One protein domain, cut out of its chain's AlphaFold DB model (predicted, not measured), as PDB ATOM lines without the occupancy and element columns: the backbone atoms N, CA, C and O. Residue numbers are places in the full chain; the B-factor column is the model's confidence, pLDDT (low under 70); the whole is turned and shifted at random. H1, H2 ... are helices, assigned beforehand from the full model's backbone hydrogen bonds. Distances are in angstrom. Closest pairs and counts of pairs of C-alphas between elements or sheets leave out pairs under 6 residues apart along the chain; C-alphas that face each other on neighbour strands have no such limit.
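Overview. This is residues 29 to 69 of the 1116 residues of the protein "Zn(2)-C6 fungal-type domain-containing protein" of Tilletia walkeri (UniProt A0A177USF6). With little regular structure, the printed part is an elongated loop: from short helix H1 at one end a long link runs out to H2 at the other end, and a second long link folds back to H3, which lies between them. The printed part has 41 residues, with three named helices in the order H1, H2, H3 and no named strand; the class is all helix, though named elements hold only 16 residues. It is only just compact, close to loose, with a radius of gyration of the C-alphas of 10.4 A and spans of 30 by 16 by 12 A.

Along the chain. H1 is residues 29 to 32, 5.7 A long, from C-alpha 29 at (124.242, 105.262, 117.017). H2 is residues 44 to 50, 9.9 A. H3 is residues 63 to 67, 6.3 A, ending at C-alpha 67 (129.962, 114.430, 123.507).

Arrangement. H1 and H3 only just touch, with 3 pairs of C-alphas within 8 A, the closest being Ser 29 and Cys 65, 7.4 A. H2 is apart from both. Every O i to N i+4 pair is within hydrogen-bond range in H3 and 1 of 3 in H2, beside 2 of 4 O i to N i+3; H1 is too short for an i+4 pair.

Size, cuts and confidence. The farthest C-alphas, Lys 34 and Val 52, are 30.6 A apart. The printed part has no cut; pLDDT is under 70 at residues 43 to 54 and 57.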
ATOM      1  N   SER A  29     124.673 103.860 116.885       97.06
ATOM      2  CA  SER A  29     124.242 105.262 117.017       97.06
ATOM      3  C   SER A  29     124.949 106.237 116.061       97.06
ATOM      4  O   SER A  29     124.316 107.155 115.537       97.06
ATOM      5  N   CYS A  30     126.239 106.035 115.767       97.94
ATOM      6  CA  CYS A  30     126.910 106.774 114.690       97.94
ATOM      7  C   CYS A  30     126.524 106.223 113.310       97.94
ATOM      8  O   CYS A  30     126.365 106.994 112.365       97.94
ATOM      9  N   ARG A  31     126.350 104.900 113.187       96.56
ATOM     10  CA  ARG A  31     126.054 104.219 111.920       96.56
ATOM     11  C   ARG A  31     124.686 104.595 111.347       96.56
ATOM     12  O   ARG A  31     124.614 104.919 110.164       96.56
ATOM     13  N   THR A  32     123.624 104.587 112.154       95.81
ATOM     14  CA  THR A  32     122.262 104.974 111.729       95.81
ATOM     15  C   THR A  32     122.214 106.423 111.251       95.81
ATOM     16  O   THR A  32     121.621 106.715 110.216       95.81
ATOM     17  N   ARG A  33     122.925 107.316 111.949       96.00
ATOM     18  CA  ARG A  33     123.041 108.743 111.615       96.00
ATOM     19  C   ARG A  33     124.079 109.049 110.516       96.00
ATOM     20  O   ARG A  33     124.289 110.214 110.198       96.00
ATOM     21  N   LYS A  34     124.724 108.027 109.926       96.62
ATOM     22  CA  LYS A  34     125.800 108.133 108.909       96.62
ATOM     23  C   LYS A  34     126.997 109.008 109.342       96.62
ATOM     24  O   LYS A  34     127.665 109.629 108.518       96.62
ATOM     25  N   LEU A  35     127.287 109.052 110.642       96.44
ATOM     26  CA  LEU A  35     128.329 109.885 111.248       96.44
ATOM     27  C   LEU A  35     129.658 109.126 111.372       96.44
ATOM     28  O   LEU A  35     129.679 107.930 111.665       96.44
ATOM     29  N   LYS A  36     130.786 109.841 111.244       96.19
ATOM     30  CA  LYS A  36     132.108 109.303 111.609       96.19
ATOM     31  C   LYS A  36     132.118 108.938 113.102       96.19
ATOM     32  O   LYS A  36     131.946 109.812 113.952       96.19
ATOM     33  N   CYS A  37     132.311 107.654 113.396       97.50
ATOM     34  CA  CYS A  37     132.543 107.118 114.738       97.50
ATOM     35  C   CYS A  37     134.052 107.118 115.035       97.50
ATOM     36  O   CYS A  37     134.839 106.938 114.110       97.50
ATOM     37  N   SER A  38     134.463 107.274 116.299       95.19
ATOM     38  CA  SER A  38     135.879 107.134 116.686       95.19
ATOM     39  C   SER A  38     136.376 105.685 116.640       95.19
ATOM     40  O   SER A  38     137.582 105.467 116.624       95.19
ATOM     41  N   GLY A  39     135.471 104.698 116.648       91.12
ATOM     42  CA  GLY A  39     135.785 103.265 116.713       91.12
ATOM     43  C   GLY A  39     136.275 102.818 118.092       91.12
ATOM     44  O   GLY A  39     135.746 101.857 118.639       91.12
ATOM     45  N   GLN A  40     137.202 103.574 118.680       86.25
ATOM     46  CA  GLN A  40     137.628 103.438 120.068       86.25
ATOM     47  C   GLN A  40     136.510 103.870 121.045       86.25
ATOM     48  O   GLN A  40     135.853 104.899 120.786       86.25
ATOM     49  N   PRO A  41     136.307 103.153 122.172       80.50
ATOM     50  CA  PRO A  41     135.754 103.753 123.387       80.50
ATOM     51  C   PRO A  41     136.723 104.827 123.913       80.50
ATOM     52  O   PRO A  41     137.886 104.860 123.517       80.50
ATOM     53  N   VAL A  42     136.268 105.734 124.779       78.81
ATOM     54  CA  VAL A  42     137.159 106.765 125.349       78.81
ATOM     55  C   VAL A  42     138.212 106.113 126.258       78.81
ATOM     56  O   VAL A  42     137.855 105.352 127.156       78.81
ATOM     57  N   ASP A  43     139.495 106.408 126.026       68.12
ATOM     58  CA  ASP A  43     140.635 105.784 126.716       68.12
ATOM     59  C   ASP A  43     140.600 105.945 128.242       68.12
ATOM     60  O   ASP A  43     140.192 106.984 128.763       68.12
ATOM     61  N   ALA A  44     141.117 104.950 128.971       54.44
ATOM     62  CA  ALA A  44     141.112 104.910 130.439       54.44
ATOM     63  C   ALA A  44     141.733 106.160 131.102       54.44
ATOM     64  O   ALA A  44     141.213 106.653 132.103       54.44
ATOM     65  N   ALA A  45     142.780 106.737 130.504       52.78
ATOM     66  CA  ALA A  45     143.386 107.989 130.972       52.78
ATOM     67  C   ALA A  45     142.415 109.189 130.921       52.78
ATOM     68  O   ALA A  45     142.490 110.087 131.757       52.78
ATOM     69  N   MET A  46     141.473 109.190 129.972       60.50
ATOM     70  CA  MET A  46     140.438 110.218 129.823       60.50
ATOM     71  C   MET A  46     139.109 109.824 130.501       60.50
ATOM     72  O   MET A  46     138.244 110.676 130.701       60.50
ATOM     73  N   GLN A  47     138.943 108.566 130.927       62.94
ATOM     74  CA  GLN A  47     137.846 108.156 131.814       62.94
ATOM     75  C   GLN A  47     138.016 108.768 133.214       62.94
ATOM     76  O   GLN A  47     137.049 109.294 133.764       62.94
ATOM     77  N   ALA A  48     139.244 108.786 133.750       54.56
ATOM     78  CA  ALA A  48     139.551 109.305 135.088       54.56
ATOM     79  C   ALA A  48     139.061 110.750 135.325       54.56
ATOM     80  O   ALA A  48     138.575 111.066 136.409       54.56
ATOM     81  N   THR A  49     139.125 111.615 134.308       59.38
ATOM     82  CA  THR A  49     138.637 113.004 134.386       59.38
ATOM     83  C   THR A  49     137.137 113.156 134.116       59.38
ATOM     84  O   THR A  49     136.547 114.144 134.547       59.38
ATOM     85  N   ASN A  50     136.491 112.191 133.451       53.34
ATOM     86  CA  ASN A  50     135.056 112.244 133.137       53.34
ATOM     87  C   ASN A  50     134.155 111.622 134.219       53.34
ATOM     88  O   ASN A  50     132.985 111.989 134.295       53.34
ATOM     89  N   ILE A  51     134.682 110.755 135.094       53.59
ATOM     90  CA  ILE A  51     133.931 110.139 136.213       53.59
ATOM     91  C   ILE A  51     133.324 111.188 137.171       53.59
ATOM     92  O   ILE A  51     132.303 110.933 137.803       53.59
ATOM     93  N   VAL A  52     133.901 112.394 137.242       53.84
ATOM     94  CA  VAL A  52     133.387 113.517 138.052       53.84
ATOM     95  C   VAL A  52     132.172 114.212 137.402       53.84
ATOM     96  O   VAL A  52     131.423 114.903 138.087       53.84
ATOM     97  N   ALA A  53     131.953 114.031 136.094       54.81
ATOM     98  CA  ALA A  53     130.930 114.740 135.311       54.81
ATOM     99  C   ALA A  53     129.867 113.825 134.668       54.81
ATOM    100  O   ALA A  53     128.823 114.313 134.235       54.81
ATOM    101  N   GLY A  54     130.105 112.512 134.595       55.06
ATOM    102  CA  GLY A  54     129.172 111.534 134.037       55.06
ATOM    103  C   GLY A  54     129.259 110.188 134.754       55.06
ATOM    104  O   GLY A  54     130.350 109.699 135.038       55.06
ATOM    105  N   GLY A  55     128.095 109.595 135.036       76.00
ATOM    106  CA  GLY A  55     127.972 108.317 135.742       76.00
ATOM    107  C   GLY A  55     128.526 107.100 134.974       76.00
ATOM    108  O   GLY A  55     129.035 107.241 133.858       76.00
ATOM    109  N   PRO A  56     128.405 105.882 135.540       73.19
ATOM    110  CA  PRO A  56     129.077 104.674 135.040       73.19
ATOM    111  C   PRO A  56     128.775 104.324 133.570       73.19
ATOM    112  O   PRO A  56     129.618 103.734 132.895       73.19
ATOM    113  N   ASP A  57     127.634 104.758 133.029       68.69
ATOM    114  CA  ASP A  57     127.248 104.555 131.624       68.69
ATOM    115  C   ASP A  57     128.111 105.333 130.607       68.69
ATOM    116  O   ASP A  57     127.973 105.152 129.393       68.69
ATOM    117  N   ALA A  58     129.011 106.210 131.069       72.00
ATOM    118  CA  ALA A  58     129.972 106.908 130.215       72.00
ATOM    119  C   ALA A  58     131.045 105.969 129.622       72.00
ATOM    120  O   ALA A  58     131.508 106.205 128.504       72.00
ATOM    121  N   VAL A  59     131.411 104.895 130.336       76.31
ATOM    122  CA  VAL A  59     132.612 104.071 130.068       76.31
ATOM    123  C   VAL A  59     132.604 103.404 128.684       76.31
ATOM    124  O   VAL A  59     133.650 103.275 128.055       76.31
ATOM    125  N   ASN A  60     131.430 103.029 128.167       90.56
ATOM    126  CA  ASN A  60     131.300 102.306 126.893       90.56
ATOM    127  C   ASN A  60     130.994 103.208 125.680       90.56
ATOM    128  O   ASN A  60     130.714 102.705 124.589       90.56
ATOM    129  N   LYS A  61     131.021 104.540 125.833       96.12
ATOM    130  CA  LYS A  61     130.680 105.464 124.743       96.12
ATOM    131  C   LYS A  61     131.896 105.798 123.877       96.12
ATOM    132  O   LYS A  61     132.969 106.133 124.368       96.12
ATOM    133  N   CYS A  62     131.711 105.771 122.555       96.50
ATOM    134  CA  CYS A  62     132.667 106.367 121.621       96.50
ATOM    135  C   CYS A  62     132.698 107.895 121.818       96.50
ATOM    136  O   CYS A  62     131.669 108.488 122.163       96.50
ATOM    137  N   ALA A  63     133.833 108.550 121.555       95.31
ATOM    138  CA  ALA A  63     134.044 109.969 121.881       95.31
ATOM    139  C   ALA A  63     132.952 110.909 121.325       95.31
ATOM    140  O   ALA A  63     132.583 111.903 121.953       95.31
ATOM    141  N   ARG A  64     132.373 110.562 120.167       95.56
ATOM    142  CA  ARG A  64     131.256 111.304 119.575       95.56
ATOM    143  C   ARG A  64     129.938 111.118 120.332       95.56
ATOM    144  O   ARG A  64     129.280 112.107 120.629       95.56
ATOM    145  N   CYS A  65     129.561 109.883 120.661       97.31
ATOM    146  CA  CYS A  65     128.324 109.625 121.407       97.31
ATOM    147  C   CYS A  65     128.417 110.110 122.859       97.31
ATOM    148  O   CYS A  65     127.408 110.537 123.407       97.31
ATOM    149  N   ALA A  66     129.620 110.109 123.448       96.00
ATOM    150  CA  ALA A  66     129.892 110.751 124.731       96.00
ATOM    151  C   ALA A  66     129.604 112.263 124.667       96.00
ATOM    152  O   ALA A  66     128.779 112.757 125.431       96.00
ATOM    153  N   LYS A  67     130.191 112.983 123.694       95.88
ATOM    154  CA  LYS A  67     129.962 114.430 123.507       95.88
ATOM    155  C   LYS A  67     128.507 114.785 123.170       95.88
ATOM    156  O   LYS A  67     128.025 115.832 123.580       95.88
ATOM    157  N   GLU A  68     127.818 113.939 122.409       95.56
ATOM    158  CA  GLU A  68     126.411 114.137 122.031       95.56
ATOM    159  C   GLU A  68     125.419 113.616 123.095       95.56
ATOM    160  O   GLU A  68     124.215 113.624 122.853       95.56
ATOM    161  N   GLY A  69     125.888 113.092 124.237       95.69
ATOM    162  CA  GLY A  69     125.069 112.470 125.294       95.69
ATOM    163  C   GLY A  69     124.410 111.129 124.914       95.69
ATOM    164  O   GLY A  69     124.099 110.317 125.789       95.69
TER     165      GLY A  69